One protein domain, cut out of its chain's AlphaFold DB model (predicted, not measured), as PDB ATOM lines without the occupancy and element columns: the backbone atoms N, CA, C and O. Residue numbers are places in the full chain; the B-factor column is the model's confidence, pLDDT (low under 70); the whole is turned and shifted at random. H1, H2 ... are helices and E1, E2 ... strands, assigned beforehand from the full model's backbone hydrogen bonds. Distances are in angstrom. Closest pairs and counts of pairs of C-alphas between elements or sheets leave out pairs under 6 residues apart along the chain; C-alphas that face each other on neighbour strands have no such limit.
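AT A GLANCE: This is residues 20 to 39 and 62 to 157 of the 173 residues of an uncharacterized protein of Epicoccum nigrum (UniProt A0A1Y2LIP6). A small antiparallel sheet, E1 E2 E3 E4, is curled like part of a barrel, with its long strand E2 bending sharply within it. The helices H1 and H2 lie off the sheet, joined to it by long loops, and residues 147 to 157, mostly of H2, stick out. The 116 printed residues run E1 H1 E2 E3 E4 H2, a mixed class with under half of the residues in named elements. The whole is only just compact, close to loose, with a radius of gyration of the C-alphas of 15.9 A and spans of 43 by 33 by 32 A.

IN THESE COORDINATES: E2, residues 87 to 97, is 24.5 A long. E3 is residues 105 to 109, E4 residues 113 to 117 and E1 residues 35 to 39, beginning at C-alpha 35 (-25.062, 41.072, 39.018). H1 is residues 68 to 74. H2, residues 138 to 156, is 26.3 A long and ends at C-alpha 156 (-41.696, 17.814, 25.751).

HOW THE PARTS SIT: The sheet is strongly twisted, with edge strands E1 and E4. E2 bends by 81 degrees at residue 94; its residues 87 to 91 pair with E1, where N 36 and O 90 are 2.9 A apart, and 92 to 97 with E3, where N 106 and O 97 are 2.8 A apart. E2, E3 and E4 form a meander, each strand the antiparallel neighbour of the one before; the hairpin E3 and E4 has N 107 and O 115 at 3.0 A. Neither helix is on the sheet. H1 and H2 are only just apart, closest 8.2 A. In both helices every O i to N i+4 pair is within hydrogen-bond range.

THE WHOLE: The C-alphas of Arg 62 and Asn 111, the two farthest apart, are 46.5 A from each other. Residues 40 to 61 are cut out, with C-alphas 39 and 62 33.1 A apart. The links H1 to E2 and E4 to H2 are long. Confidence is low, under 70, at residues 22 to 23, 62 to 66, 75 to 81 and 125 to 138.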
ATOM      1  N   PHE A  20     -13.075  46.630  22.864       71.81
ATOM      2  CA  PHE A  20     -14.278  47.360  22.473       71.81
ATOM      3  C   PHE A  20     -14.564  47.123  20.986       71.81
ATOM      4  O   PHE A  20     -13.649  47.031  20.166       71.81
ATOM      5  N   SER A  21     -15.839  47.058  20.618       73.25
ATOM      6  CA  SER A  21     -16.275  47.128  19.229       73.25
ATOM      7  C   SER A  21     -15.921  48.495  18.628       73.25
ATOM      8  O   SER A  21     -15.722  49.479  19.345       73.25
ATOM      9  N   GLY A  22     -15.932  48.598  17.294       65.50
ATOM     10  CA  GLY A  22     -15.753  49.873  16.579       65.50
ATOM     11  C   GLY A  22     -16.792  50.958  16.916       65.50
ATOM     12  O   GLY A  22     -16.686  52.076  16.422       65.50
ATOM     13  N   TYR A  23     -17.772  50.641  17.767       67.38
ATOM     14  CA  TYR A  23     -18.844  51.521  18.228       67.38
ATOM     15  C   TYR A  23     -18.747  51.847  19.729       67.38
ATOM     16  O   TYR A  23     -19.700  52.368  20.304       67.38
ATOM     17  N   GLY A  24     -17.624  51.523  20.381       74.44
ATOM     18  CA  GLY A  24     -17.387  51.843  21.792       74.44
ATOM     19  C   GLY A  24     -18.171  50.979  22.784       74.44
ATOM     20  O   GLY A  24     -18.262  51.334  23.957       74.44
ATOM     21  N   LYS A  25     -18.728  49.844  22.342       78.38
ATOM     22  CA  LYS A  25     -19.350  48.846  23.226       78.38
ATOM     23  C   LYS A  25     -18.326  47.777  23.600       78.38
ATOM     24  O   LYS A  25     -17.509  47.445  22.746       78.38
ATOM     25  N   PRO A  26     -18.357  47.204  24.810       82.75
ATOM     26  CA  PRO A  26     -17.558  46.017  25.116       82.75
ATOM     27  C   PRO A  26     -17.832  44.889  24.108       82.75
ATOM     28  O   PRO A  26     -18.954  44.762  23.616       82.75
ATOM     29  N   LEU A  27     -16.834  44.059  23.786       79.88
ATOM     30  CA  LEU A  27     -17.037  42.904  22.895       79.88
ATOM     31  C   LEU A  27     -18.014  41.878  23.489       79.88
ATOM     32  O   LEU A  27     -18.790  41.256  22.753       79.88
ATOM     33  N   LEU A  28     -17.999  41.731  24.817       80.69
ATOM     34  CA  LEU A  28     -18.891  40.846  25.554       80.69
ATOM     35  C   LEU A  28     -19.973  41.639  26.301       80.69
ATOM     36  O   LEU A  28     -19.640  42.476  27.140       80.69
ATOM     37  N   PRO A  29     -21.265  41.344  26.066       81.50
ATOM     38  CA  PRO A  29     -22.358  41.992  26.793       81.50
ATOM     39  C   PRO A  29     -22.417  41.607  28.268       81.50
ATOM     40  O   PRO A  29     -22.905  42.365  29.107       81.50
ATOM     41  N   HIS A  30     -21.930  40.410  28.587       89.44
ATOM     42  CA  HIS A  30     -22.060  39.795  29.893       89.44
ATOM     43  C   HIS A  30     -20.747  39.126  30.289       89.44
ATOM     44  O   HIS A  30     -20.064  38.539  29.452       89.44
ATOM     45  N   ARG A  31     -20.419  39.197  31.581       91.94
ATOM     46  CA  ARG A  31     -19.196  38.632  32.161       91.94
ATOM     47  C   ARG A  31     -19.492  37.931  33.479       91.94
ATOM     48  O   ARG A  31     -20.474  38.256  34.147       91.94
ATOM     49  N   VAL A  32     -18.621  37.004  33.866       95.12
ATOM     50  CA  VAL A  32     -18.683  36.348  35.178       95.12
ATOM     51  C   VAL A  32     -18.598  37.397  36.294       95.12
ATOM     52  O   VAL A  32     -17.872  38.384  36.186       95.12
ATOM     53  N   GLY A  33     -19.395  37.211  37.345       94.94
ATOM     54  CA  GLY A  33     -19.540  38.135  38.467       94.94
ATOM     55  C   GLY A  33     -20.485  39.312  38.210       94.94
ATOM     56  O   GLY A  33     -20.732  40.088  39.130       94.94
ATOM     57  N   PHE A  34     -21.032  39.472  36.998       94.44
ATOM     58  CA  PHE A  34     -22.033  40.507  36.738       94.44
ATOM     59  C   PHE A  34     -23.337  40.199  37.484       94.44
ATOM     60  O   PHE A  34     -23.889  39.104  37.355       94.44
ATOM     61  N   GLU A  35     -23.828  41.177  38.244       95.88
ATOM     62  CA  GLU A  35     -25.062  41.072  39.018       95.88
ATOM     63  C   GLU A  35     -26.179  41.893  38.374       95.88
ATOM     64  O   GLU A  35     -25.968  43.034  37.960       95.88
ATOM     65  N   PHE A  36     -27.386  41.336  38.342       93.12
ATOM     66  CA  PHE A  36     -28.581  42.042  37.899       93.12
ATOM     67  C   PHE A  36     -29.821  41.546  38.644       93.12
ATOM     68  O   PHE A  36     -29.836  40.452  39.213       93.12
ATOM     69  N   THR A  37     -30.873  42.359  38.644       92.75
ATOM     70  CA  THR A  37     -32.178  41.979  39.188       92.75
ATOM     71  C   THR A  37     -33.107  41.667  38.029       92.75
ATOM     72  O   THR A  37     -33.363  42.529  37.190       92.75
ATOM     73  N   ALA A  38     -33.605  40.437  37.979       90.88
ATOM     74  CA  ALA A  38     -34.684  40.059  37.081       90.88
ATOM     75  C   ALA A  38     -36.028  40.258  37.783       90.88
ATOM     76  O   ALA A  38     -36.145  40.021  38.986       90.88
ATOM     77  N   VAL A  39     -37.038  40.658  37.019       87.62
ATOM     78  CA  VAL A  39     -38.422  40.746  37.482       87.62
ATOM     79  C   VAL A  39     -39.236  39.711  36.717       87.62
ATOM     80  O   VAL A  39     -39.206  39.680  35.489       87.62
ATOM     81  N   ARG A  62     -41.932  58.256  10.053       55.66
ATOM     82  CA  ARG A  62     -42.311  59.604  10.518       55.66
ATOM     83  C   ARG A  62     -41.668  59.997  11.842       55.66
ATOM     84  O   ARG A  62     -41.556  61.191  12.115       55.66
ATOM     85  N   GLU A  63     -41.248  59.036  12.658       58.84
ATOM     86  CA  GLU A  63     -40.611  59.338  13.936       58.84
ATOM     87  C   GLU A  63     -39.149  59.762  13.751       58.84
ATOM     88  O   GLU A  63     -38.411  59.232  12.916       58.84
ATOM     89  N   SER A  64     -38.710  60.731  14.559       59.75
ATOM     90  CA  SER A  64     -37.298  61.116  14.610       59.75
ATOM     91  C   SER A  64     -36.432  59.900  14.965       59.75
ATOM     92  O   SER A  64     -36.870  59.047  15.743       59.75
ATOM     93  N   PRO A  65     -35.203  59.790  14.428       62.34
ATOM     94  CA  PRO A  65     -34.327  58.664  14.723       62.34
ATOM     95  C   PRO A  65     -33.973  58.640  16.217       62.34
ATOM     96  O   PRO A  65     -33.053  59.322  16.656       62.34
ATOM     97  N   LYS A  66     -34.718  57.856  17.005       66.56
ATOM     98  CA  LYS A  66     -34.345  57.488  18.379       66.56
ATOM     99  C   LYS A  66     -33.035  56.698  18.350       66.56
ATOM    100  O   LYS A  66     -32.860  55.857  17.457       66.56
ATOM    101  N   SER A  67     -32.145  56.942  19.316       75.31
ATOM    102  CA  SER A  67     -30.976  56.081  19.506       75.31
ATOM    103  C   SER A  67     -31.424  54.654  19.857       75.31
ATOM    104  O   SER A  67     -32.564  54.426  20.264       75.31
ATOM    105  N   GLN A  68     -30.540  53.669  19.684       74.81
ATOM    106  CA  GLN A  68     -30.828  52.275  20.047       74.81
ATOM    107  C   GLN A  68     -31.221  52.143  21.527       74.81
ATOM    108  O   GLN A  68     -32.159  51.417  21.844       74.81
ATOM    109  N   LEU A  69     -30.539  52.879  22.410       79.50
ATOM    110  CA  LEU A  69     -30.848  52.914  23.835       79.50
ATOM    111  C   LEU A  69     -32.226  53.537  24.086       79.50
ATOM    112  O   LEU A  69     -33.044  52.923  24.760       79.50
ATOM    113  N   ASP A  70     -32.516  54.694  23.483       78.88
ATOM    114  CA  ASP A  70     -33.819  55.360  23.639       78.88
ATOM    115  C   ASP A  70     -34.974  54.486  23.141       78.88
ATOM    116  O   ASP A  70     -36.063  54.523  23.704       78.88
ATOM    117  N   PHE A  71     -34.749  53.697  22.087       75.81
ATOM    118  CA  PHE A  71     -35.737  52.742  21.592       75.81
ATOM    119  C   PHE A  71     -36.015  51.640  22.622       75.81
ATOM    120  O   PHE A  71     -37.173  51.411  22.959       75.81
ATOM    121  N   CYS A  72     -34.965  51.017  23.168       76.50
ATOM    122  CA  CYS A  72     -35.108  49.979  24.195       76.50
ATOM    123  C   CYS A  72     -35.791  50.509  25.460       76.50
ATOM    124  O   CYS A  72     -36.540  49.782  26.099       76.50
ATOM    125  N   LEU A  73     -35.546  51.775  25.808       78.88
ATOM    126  CA  LEU A  73     -36.160  52.431  26.961       78.88
ATOM    127  C   LEU A  73     -37.579  52.950  26.686       78.88
ATOM    128  O   LEU A  73     -38.294  53.253  27.636       78.88
ATOM    129  N   SER A  74     -37.989  53.084  25.418       75.56
ATOM    130  CA  SER A  74     -39.338  53.553  25.076       75.56
ATOM    131  C   SER A  74     -40.409  52.468  25.166       75.56
ATOM    132  O   SER A  74     -41.586  52.799  25.280       75.56
ATOM    133  N   GLU A  75     -40.004  51.199  25.152       69.69
ATOM    134  CA  GLU A  75     -40.884  50.062  25.414       69.69
ATOM    135  C   GLU A  75     -41.017  49.874  26.929       69.69
ATOM    136  O   GLU A  75     -40.283  49.109  27.559       69.69
ATOM    137  N   THR A  76     -41.931  50.615  27.553       61.19
ATOM    138  CA  THR A  76     -42.225  50.433  28.975       61.19
ATOM    139  C   THR A  76     -42.997  49.131  29.152       61.19
ATOM    140  O   THR A  76     -44.162  49.022  28.762       61.19
ATOM    141  N   ILE A  77     -42.366  48.128  29.763       62.22
ATOM    142  CA  ILE A  77     -43.006  46.843  30.048       62.22
ATOM    143  C   ILE A  77     -43.919  46.990  31.284       62.22
ATOM    144  O   ILE A  77     -43.637  46.456  32.346       62.22
ATOM    145  N   SER A  78     -45.040  47.702  31.113       63.03
ATOM    146  CA  SER A  78     -46.126  47.921  32.089       63.03
ATOM    147  C   SER A  78     -45.763  48.730  33.349       63.03
ATOM    148  O   SER A  78     -44.841  48.397  34.082       63.03
ATOM    149  N   ASP A  79     -46.585  49.731  33.684       63.66
ATOM    150  CA  ASP A  79     -46.513  50.497  34.946       63.66
ATOM    151  C   ASP A  79     -47.000  49.698  36.177       63.66
ATOM    152  O   ASP A  79     -47.309  50.268  37.229       63.66
ATOM    153  N   ALA A  80     -47.140  48.373  36.056       65.69
ATOM    154  CA  ALA A  80     -47.583  47.536  37.157       65.69
ATOM    155  C   ALA A  80     -46.593  47.650  38.336       65.69
ATOM    156  O   ALA A  80     -45.378  47.589  38.125       65.69
ATOM    157  N   PRO A  81     -47.081  47.795  39.584       65.25
ATOM    158  CA  PRO A  81     -46.209  47.851  40.748       65.25
ATOM    159  C   PRO A  81     -45.332  46.599  40.810       65.25
ATOM    160  O   PRO A  81     -45.837  45.478  40.853       65.25
ATOM    161  N   LEU A  82     -44.015  46.800  40.823       74.00
ATOM    162  CA  LEU A  82     -43.047  45.728  41.014       74.00
ATOM    163  C   LEU A  82     -43.132  45.252  42.468       74.00
ATOM    164  O   LEU A  82     -42.565  45.882  43.361       74.00
ATOM    165  N   ASP A  83     -43.845  44.157  42.717       79.50
ATOM    166  CA  ASP A  83     -43.800  43.501  44.021       79.50
ATOM    167  C   ASP A  83     -42.382  42.961  44.271       79.50
ATOM    168  O   ASP A  83     -41.739  42.403  43.383       79.50
ATOM    169  N   ALA A  84     -41.867  43.118  45.490       79.19
ATOM    170  CA  ALA A  84     -40.571  42.559  45.864       79.19
ATOM    171  C   ALA A  84     -40.547  41.029  45.704       79.19
ATOM    172  O   ALA A  84     -39.486  40.458  45.455       79.19
ATOM    173  N   SER A  85     -41.710  40.371  45.799       84.12
ATOM    174  CA  SER A  85     -41.845  38.924  45.598       84.12
ATOM    175  C   SER A  85     -41.561  38.465  44.161       84.12
ATOM    176  O   SER A  85     -41.188  37.309  43.959       84.12
ATOM    177  N   THR A  86     -41.685  39.350  43.163       84.62
ATOM    178  CA  THR A  86     -41.434  39.015  41.752       84.62
ATOM    179  C   THR A  86     -39.994  39.279  41.330       84.62
ATOM    180  O   THR A  86     -39.614  38.950  40.206       84.62
ATOM    181  N   GLN A  87     -39.167  39.844  42.211       90.25
ATOM    182  CA  GLN A  87     -37.784  40.184  41.908       90.25
ATOM    183  C   GLN A  87     -36.829  39.072  42.338       90.25
ATOM    184  O   GLN A  87     -36.949  38.494  43.417       90.25
ATOM    185  N   LYS A  88     -35.816  38.806  41.515       92.62
ATOM    186  CA  LYS A  88     -34.746  37.861  41.832       92.62
ATOM    187  C   LYS A  88     -33.394  38.455  41.472       92.62
ATOM    188  O   LYS A  88     -33.154  38.813  40.320       92.62
ATOM    189  N   LYS A  89     -32.493  38.523  42.455       95.25
ATOM    190  CA  LYS A  89     -31.087  38.855  42.213       95.25
ATOM    191  C   LYS A  89     -30.394  37.659  41.561       95.25
ATOM    192  O   LYS A  89     -30.458  36.537  42.072       95.25
ATOM    193  N   LEU A  90     -29.742  37.907  40.436       95.81
ATOM    194  CA  LEU A  90     -29.021  36.923  39.644       95.81
ATOM    195  C   LEU A  90     -27.573  37.377  39.477       95.81
ATOM    196  O   LEU A  90     -27.302  38.553  39.239       95.81
ATOM    197  N   VAL A  91     -26.646  36.431  39.600       97.19
ATOM    198  CA  VAL A  91     -25.216  36.647  39.366       97.19
ATOM    199  C   VAL A  91     -24.760  35.698  38.277       97.19
ATOM    200  O   VAL A  91     -24.989  34.495  38.386       97.19
ATOM    201  N   ILE A  92     -24.110  36.215  37.238       96.88
ATOM    202  CA  ILE A  92     -23.535  35.393  36.172       96.88
ATOM    203  C   ILE A  92     -22.323  34.648  36.725       96.88
ATOM    204  O   ILE A  92     -21.336  35.246  37.138       96.88
ATOM    205  N   THR A  93     -22.405  33.326  36.726       97.06
ATOM    206  CA  THR A  93     -21.404  32.413  37.301       97.06
ATOM    207  C   THR A  93     -20.606  31.668  36.238       97.06
ATOM    208  O   THR A  93     -19.461  31.313  36.478       97.06
ATOM    209  N   SER A  94     -21.174  31.483  35.044       95.50
ATOM    210  CA  SER A  94     -20.467  30.939  33.885       95.50
ATOM    211  C   SER A  94     -21.096  31.435  32.581       95.50
ATOM    212  O   SER A  94     -22.254  31.863  32.558       95.50
ATOM    213  N   LEU A  95     -20.331  31.392  31.494       94.38
ATOM    214  CA  LEU A  95     -20.736  31.815  30.158       94.38
ATOM    215  C   LEU A  95     -20.869  30.565  29.280       94.38
ATOM    216  O   LEU A  95     -19.923  29.798  29.167       94.38
ATOM    217  N   ILE A  96     -22.037  30.348  28.667       93.06
ATOM    218  CA  ILE A  96     -22.250  29.218  27.743       93.06
ATOM    219  C   ILE A  96     -22.124  29.701  26.300       93.06
ATOM    220  O   ILE A  96     -21.431  29.105  25.482       93.06
ATOM    221  N   ARG A  97     -22.822  30.790  25.972       91.50
ATOM    222  CA  ARG A  97     -22.782  31.411  24.651       91.50
ATOM    223  C   ARG A  97     -23.001  32.901  24.798       91.50
ATOM    224  O   ARG A  97     -24.136  33.332  24.996       91.50
ATOM    225  N   VAL A  98     -21.931  33.672  24.659       89.62
ATOM    226  CA  VAL A  98     -21.995  35.132  24.681       89.62
ATOM    227  C   VAL A  98     -21.256  35.750  23.502       89.62
ATOM    228  O   VAL A  98     -20.369  35.127  22.926       89.62
ATOM    229  N   GLY A  99     -21.628  36.974  23.144       83.81
ATOM    230  CA  GLY A  99     -20.939  37.755  22.123       83.81
ATOM    231  C   GLY A  99     -21.871  38.655  21.325       83.81
ATOM    232  O   GLY A  99     -23.102  38.564  21.391       83.81
ATOM    233  N   SER A 100     -21.272  39.542  20.536       79.81
ATOM    234  CA  SER A 100     -22.025  40.421  19.645       79.81
ATOM    235  C   SER A 100     -22.757  39.595  18.580       79.81
ATOM    236  O   SER A 100     -22.144  38.775  17.898       79.81
ATOM    237  N   ASN A 101     -24.044  39.874  18.344       73.69
ATOM    238  CA  ASN A 101     -24.877  39.196  17.325       73.69
ATOM    239  C   ASN A 101     -25.182  37.725  17.575       73.69
ATOM    240  O   ASN A 101     -25.647  37.032  16.671       73.69
ATOM    241  N   CYS A 102     -24.985  37.235  18.796       75.50
ATOM    242  CA  CYS A 102     -25.341  35.864  19.148       75.50
ATOM    243  C   CYS A 102     -26.851  35.666  19.383       75.50
ATOM    244  O   CYS A 102     -27.254  34.609  19.867       75.50
ATOM    245  N   ARG A 103     -27.689  36.657  19.027       82.56
ATOM    246  CA  ARG A 103     -29.100  36.743  19.430       82.56
ATOM    247  C   ARG A 103     -29.184  36.569  20.951       82.56
ATOM    248  O   ARG A 103     -28.540  37.308  21.690       82.56
ATOM    249  N   ALA A 104     -29.893  35.544  21.404       86.81
ATOM    250  CA  ALA A 104     -29.945  35.188  22.802       86.81
ATOM    251  C   ALA A 104     -28.579  34.750  23.357       86.81
ATOM    252  O   ALA A 104     -28.000  33.741  22.929       86.81
ATOM    253  N   GLN A 105     -28.125  35.483  24.363       90.06
ATOM    254  CA  GLN A 105     -26.982  35.162  25.201       90.06
ATOM    255  C   GLN A 105     -27.391  34.062  26.185       90.06
ATOM    256  O   GLN A 105     -28.475  34.121  26.761       90.06
ATOM    257  N   ILE A 106     -26.551  33.051  26.379       93.25
ATOM    258  CA  ILE A 106     -26.814  31.934  27.290       93.25
ATOM    259  C   ILE A 106     -25.735  31.940  28.366       93.25
ATOM    260  O   ILE A 106     -24.542  31.847  28.063       93.25
ATOM    261  N   VAL A 107     -26.155  32.046  29.619       95.06
ATOM    262  CA  VAL A 107     -25.267  32.133  30.783       95.06
ATOM    263  C   VAL A 107     -25.778  31.245  31.912       95.06
ATOM    264  O   VAL A 107     -26.971  30.959  31.989       95.06
ATOM    265  N   VAL A 108     -24.888  30.819  32.805       95.38
ATOM    266  CA  VAL A 108     -25.271  30.179  34.069       95.38
ATOM    267  C   VAL A 108     -25.352  31.257  35.139       95.38
ATOM    268  O   VAL A 108     -24.385  31.995  35.342       95.38
ATOM    269  N   VAL A 109     -26.472  31.339  35.848       96.31
ATOM    270  CA  VAL A 109     -26.683  32.260  36.965       96.31
ATOM    271  C   VAL A 109     -26.836  31.503  38.280       96.31
ATOM    272  O   VAL A 109     -27.421  30.424  38.313       96.31
ATOM    273  N   ASN A 110     -26.300  32.071  39.361       96.06
ATOM    274  CA  ASN A 110     -26.335  31.509  40.719       96.06
ATOM    275  C   ASN A 110     -25.811  30.054  40.833       96.06
ATOM    276  O   ASN A 110     -26.134  29.358  41.791       96.06
ATOM    277  N   ASN A 111     -24.949  29.621  39.903       93.44
ATOM    278  CA  ASN A 111     -24.352  28.282  39.768       93.44
ATOM    279  C   ASN A 111     -25.300  27.140  39.368       93.44
ATOM    280  O   ASN A 111     -24.816  26.056  39.046       93.44
ATOM    281  N   ASP A 112     -26.615  27.341  39.388       90.69
ATOM    282  CA  ASP A 112     -27.596  26.256  39.266       90.69
ATOM    283  C   ASP A 112     -28.677  26.491  38.202       90.69
ATOM    284  O   ASP A 112     -29.413  25.565  37.858       90.69
ATOM    285  N   MET A 113     -28.763  27.698  37.642       92.00
ATOM    286  CA  MET A 113     -29.765  28.059  36.642       92.00
ATOM    287  C   MET A 113     -29.108  28.476  35.332       92.00
ATOM    288  O   MET A 113     -28.087  29.154  35.322       92.00
ATOM    289  N   VAL A 114     -29.740  28.142  34.209       92.12
ATOM    290  CA  VAL A 114     -29.368  28.677  32.894       92.12
ATOM    291  C   VAL A 114     -30.316  29.822  32.554       92.12
ATOM    292  O   VAL A 114     -31.532  29.641  32.555       92.12
ATOM    293  N   ALA A 115     -29.763  30.994  32.258       92.31
ATOM    294  CA  ALA A 115     -30.508  32.155  31.800       92.31
ATOM    295  C   ALA A 115     -30.256  32.401  30.309       92.31
ATOM    296  O   ALA A 115     -29.123  32.327  29.826       92.31
ATOM    297  N   LYS A 116     -31.336  32.729  29.600       91.25
ATOM    298  CA  LYS A 116     -31.326  33.159  28.206       91.25
ATOM    299  C   LYS A 116     -31.653  34.652  28.169       91.25
ATOM    300  O   LYS A 116     -32.771  35.039  28.492       91.25
ATOM    301  N   ILE A 117     -30.672  35.484  27.832       90.44
ATOM    302  CA  ILE A 117     -30.780  36.946  27.858       90.44
ATOM    303  C   ILE A 117     -30.840  37.463  26.424       90.44
ATOM    304  O   ILE A 117     -29.958  37.185  25.611       90.44
ATOM    305  N   TYR A 118     -31.878  38.230  26.112       86.50
ATOM    306  CA  TYR A 118     -31.954  38.991  24.873       86.50
ATOM    307  C   TYR A 118     -31.512  40.411  25.175       86.50
ATOM    308  O   TYR A 118     -32.179  41.109  25.934       86.50
ATOM    309  N   ASP A 119     -30.393  40.823  24.588       85.50
ATOM    310  CA  ASP A 119     -29.869  42.175  24.748       85.50
ATOM    311  C   ASP A 119     -29.888  42.893  23.392       85.50
ATOM    312  O   ASP A 119     -28.960  42.739  22.585       85.50
ATOM    313  N   PRO A 120     -30.951  43.669  23.110       79.81
ATOM    314  CA  PRO A 120     -31.064  44.412  21.867       79.81
ATOM    315  C   PRO A 120     -29.907  45.375  21.628       79.81
ATOM    316  O   PRO A 120     -29.676  45.724  20.471       79.81
ATOM    317  N   LEU A 121     -29.165  45.793  22.668       81.56
ATOM    318  CA  LEU A 121     -28.029  46.704  22.539       81.56
ATOM    319  C   LEU A 121     -26.843  46.066  21.801       81.56
ATOM    320  O   LEU A 121     -25.994  46.798  21.295       81.56
ATOM    321  N   TYR A 122     -26.792  44.739  21.659       80.94
ATOM    322  CA  TYR A 122     -25.655  44.011  21.068       80.94
ATOM    323  C   TYR A 122     -25.959  43.362  19.710       80.94
ATOM    324  O   TYR A 122     -25.236  42.469  19.253       80.94
ATOM    325  N   TYR A 123     -27.026  43.811  19.050       77.81
ATOM    326  CA  TYR A 123     -27.423  43.362  17.715       77.81
ATOM    327  C   TYR A 123     -26.965  44.362  16.632       77.81
ATOM    328  O   TYR A 123     -27.297  45.549  16.685       77.81
ATOM    329  N   LYS A 124     -26.211  43.879  15.633       70.06
ATOM    330  CA  LYS A 124     -25.621  44.623  14.495       70.06
ATOM    331  C   LYS A 124     -26.675  45.300  13.650       70.06
ATOM    332  O   LYS A 124     -26.389  46.315  13.017       70.06
ATOM    333  N   GLU A 125     -27.887  44.750  13.625       65.19
ATOM    334  CA  GLU A 125     -29.023  45.334  12.923       65.19
ATOM    335  C   GLU A 125     -29.262  46.786  13.355       65.19
ATOM    336  O   GLU A 125     -29.754  47.580  12.556       65.19
ATOM    337  N   TYR A 126     -28.835  47.157  14.568       61.91
ATOM    338  CA  TYR A 126     -28.937  48.512  15.089       61.91
ATOM    339  C   TYR A 126     -27.698  49.391  14.875       61.91
ATOM    340  O   TYR A 126     -27.790  50.610  15.018       61.91
ATOM    341  N   GLU A 127     -26.554  48.814  14.504       60.47
ATOM    342  CA  GLU A 127     -25.264  49.518  14.436       60.47
ATOM    343  C   GLU A 127     -25.058  50.274  13.114       60.47
ATOM    344  O   GLU A 127     -24.356  51.282  13.075       60.47
ATOM    345  N   ASN A 128     -25.715  49.852  12.027       57.12
ATOM    346  CA  ASN A 128     -25.451  50.385  10.684       57.12
ATOM    347  C   ASN A 128     -26.391  51.512  10.224       57.12
ATOM    348  O   ASN A 128     -26.357  51.885   9.054       57.12
ATOM    349  N   GLY A 129     -27.285  52.033  11.073       52.72
ATOM    350  CA  GLY A 129     -28.227  53.099  10.680       52.72
ATOM    351  C   GLY A 129     -29.232  52.716   9.574       52.72
ATOM    352  O   GLY A 129     -30.128  53.497   9.251       52.72
ATOM    353  N   LEU A 130     -29.151  51.490   9.040       50.53
ATOM    354  CA  LEU A 130     -30.078  50.894   8.068       50.53
ATOM    355  C   LEU A 130     -31.467  50.601   8.674       50.53
ATOM    356  O   LEU A 130     -32.397  50.207   7.972       50.53
ATOM    357  N   LEU A 131     -31.634  50.865   9.972       49.97
ATOM    358  CA  LEU A 131     -32.858  50.697  10.755       49.97
ATOM    359  C   LEU A 131     -34.074  51.498  10.286       49.97
ATOM    360  O   LEU A 131     -35.157  51.253  10.808       49.97
ATOM    361  N   ARG A 132     -33.972  52.414   9.314       52.56
ATOM    362  CA  ARG A 132     -35.184  53.087   8.807       52.56
ATOM    363  C   ARG A 132     -36.211  52.108   8.213       52.56
ATOM    364  O   ARG A 132     -37.361  52.496   8.061       52.56
ATOM    365  N   ARG A 133     -35.813  50.868   7.884       47.41
ATOM    366  CA  ARG A 133     -36.698  49.847   7.286       47.41
ATOM    367  C   ARG A 133     -36.774  48.516   8.037       47.41
ATOM    368  O   ARG A 133     -37.621  47.694   7.723       47.41
ATOM    369  N   CYS A 134     -35.906  48.278   9.022       49.78
ATOM    370  CA  CYS A 134     -35.808  46.977   9.692       49.78
ATOM    371  C   CYS A 134     -35.653  47.106  11.209       49.78
ATOM    372  O   CYS A 134     -34.884  46.358  11.812       49.78
ATOM    373  N   ARG A 135     -36.386  48.034  11.844       58.50
ATOM    374  CA  ARG A 135     -36.643  47.954  13.290       58.50
ATOM    375  C   ARG A 135     -37.501  46.716  13.550       58.50
ATOM    376  O   ARG A 135     -38.706  46.809  13.731       58.50
ATOM    377  N   ARG A 136     -36.877  45.535  13.501       61.81
ATOM    378  CA  ARG A 136     -37.455  44.341  14.104       61.81
ATOM    379  C   ARG A 136     -37.650  44.685  15.567       61.81
ATOM    380  O   ARG A 136     -36.691  45.069  16.233       61.81
ATOM    381  N   ASP A 137     -38.880  44.583  16.025       69.81
ATOM    382  CA  ASP A 137     -39.190  44.702  17.434       69.81
ATOM    383  C   ASP A 137     -38.512  43.532  18.162       69.81
ATOM    384  O   ASP A 137     -38.952  42.384  18.114       69.81
ATOM    385  N   THR A 138     -37.342  43.804  18.736       69.06
ATOM    386  CA  THR A 138     -36.521  42.801  19.416       69.06
ATOM    387  C   THR A 138     -37.148  42.336  20.711       69.06
ATOM    388  O   THR A 138     -36.919  41.190  21.091       69.06
ATOM    389  N   VAL A 139     -37.956  43.184  21.351       72.19
ATOM    390  CA  VAL A 139     -38.736  42.831  22.536       72.19
ATOM    391  C   VAL A 139     -39.816  41.834  22.136       72.19
ATOM    392  O   VAL A 139     -39.895  40.752  22.719       72.19
ATOM    393  N   ARG A 140     -40.578  42.132  21.076       74.25
ATOM    394  CA  ARG A 140     -41.571  41.202  20.522       74.25
ATOM    395  C   ARG A 140     -40.940  39.892  20.067       74.25
ATOM    396  O   ARG A 140     -41.441  38.837  20.424       74.25
ATOM    397  N   ASN A 141     -39.813  39.925  19.358       75.69
ATOM    398  CA  ASN A 141     -39.126  38.696  18.945       75.69
ATOM    399  C   ASN A 141     -38.643  37.869  20.146       75.69
ATOM    400  O   ASN A 141     -38.802  36.654  20.150       75.69
ATOM    401  N   ALA A 142     -38.075  38.514  21.172       77.56
ATOM    402  CA  ALA A 142     -37.655  37.830  22.394       77.56
ATOM    403  C   ALA A 142     -38.842  37.163  23.105       77.56
ATOM    404  O   ALA A 142     -38.717  36.039  23.592       77.56
ATOM    405  N   ARG A 143     -39.999  37.834  23.120       77.62
ATOM    406  CA  ARG A 143     -41.252  37.287  23.645       77.62
ATOM    407  C   ARG A 143     -41.759  36.110  22.815       77.62
ATOM    408  O   ARG A 143     -42.063  35.076  23.394       77.62
ATOM    409  N   ASN A 144     -41.788  36.227  21.489       79.75
ATOM    410  CA  ASN A 144     -42.227  35.145  20.603       79.75
ATOM    411  C   ASN A 144     -41.330  33.908  20.745       79.75
ATOM    412  O   ASN A 144     -41.832  32.784  20.842       79.75
ATOM    413  N   ASP A 145     -40.009  34.104  20.816       81.62
ATOM    414  CA  ASP A 145     -39.060  33.020  21.074       81.62
ATOM    415  C   ASP A 145     -39.323  32.383  22.450       81.62
ATOM    416  O   ASP A 145     -39.349  31.158  22.555       81.62
ATOM    417  N   TYR A 146     -39.551  33.188  23.496       82.25
ATOM    418  CA  TYR A 146     -39.895  32.689  24.831       82.25
ATOM    419  C   TYR A 146     -41.188  31.863  24.821       82.25
ATOM    420  O   TYR A 146     -41.178  30.718  25.274       82.25
ATOM    421  N   ASP A 147     -42.278  32.392  24.264       82.06
ATOM    422  CA  ASP A 147     -43.577  31.714  24.210       82.06
ATOM    423  C   ASP A 147     -43.476  30.393  23.428       82.06
ATOM    424  O   ASP A 147     -43.986  29.354  23.866       82.06
ATOM    425  N   THR A 148     -42.741  30.400  22.312       84.81
ATOM    426  CA  THR A 148     -42.463  29.200  21.509       84.81
ATOM    427  C   THR A 148     -41.664  28.164  22.298       84.81
ATOM    428  O   THR A 148     -42.007  26.978  22.290       84.81
ATOM    429  N   GLU A 149     -40.613  28.583  23.005       83.44
ATOM    430  CA  GLU A 149     -39.776  27.692  23.814       83.44
ATOM    431  C   GLU A 149     -40.535  27.109  25.003       83.44
ATOM    432  O   GLU A 149     -40.454  25.905  25.247       83.44
ATOM    433  N   VAL A 150     -41.331  27.921  25.701       82.88
ATOM    434  CA  VAL A 150     -42.192  27.470  26.800       82.88
ATOM    435  C   VAL A 150     -43.226  26.470  26.292       82.88
ATOM    436  O   VAL A 150     -43.417  25.414  26.902       82.88
ATOM    437  N   ALA A 151     -43.868  26.736  25.151       83.94
ATOM    438  CA  ALA A 151     -44.815  25.807  24.541       83.94
ATOM    439  C   ALA A 151     -44.145  24.480  24.144       83.94
ATOM    440  O   ALA A 151     -44.678  23.401  24.431       83.94
ATOM    441  N   ALA A 152     -42.959  24.542  23.532       85.56
ATOM    442  CA  ALA A 152     -42.176  23.365  23.167       85.56
ATOM    443  C   ALA A 152     -41.750  22.562  24.405       85.56
ATOM    444  O   ALA A 152     -41.931  21.343  24.434       85.56
ATOM    445  N   TYR A 153     -41.266  23.233  25.452       84.06
ATOM    446  CA  TYR A 153     -40.880  22.609  26.714       84.06
ATOM    447  C   TYR A 153     -42.070  21.928  27.394       84.06
ATOM    448  O   TYR A 153     -42.000  20.749  27.738       84.06
ATOM    449  N   ASN A 154     -43.208  22.616  27.496       83.50
ATOM    450  CA  ASN A 154     -44.442  22.056  28.051       83.50
ATOM    451  C   ASN A 154     -44.943  20.840  27.262       83.50
ATOM    452  O   ASN A 154     -45.530  19.919  27.834       83.50
ATOM    453  N   ARG A 155     -44.723  20.812  25.943       86.88
ATOM    454  CA  ARG A 155     -45.024  19.646  25.108       86.88
ATOM    455  C   ARG A 155     -44.036  18.504  25.354       86.88
ATOM    456  O   ARG A 155     -44.472  17.359  25.456       86.88
ATOM    457  N   LEU A 156     -42.742  18.800  25.468       86.38
ATOM    458  CA  LEU A 156     -41.696  17.814  25.751       86.38
ATOM    459  C   LEU A 156     -41.883  17.165  27.125       86.38
ATOM    460  O   LEU A 156     -41.802  15.946  27.223       86.38
ATOM    461  N   GLN A 157     -42.240  17.931  28.155       84.38
ATOM    462  CA  GLN A 157     -42.503  17.412  29.505       84.38
ATOM    463  C   GLN A 157     -43.656  16.395  29.562       84.38
ATOM    464  O   GLN A 157     -43.710  15.558  30.458       84.38
TER     465      GLN A 157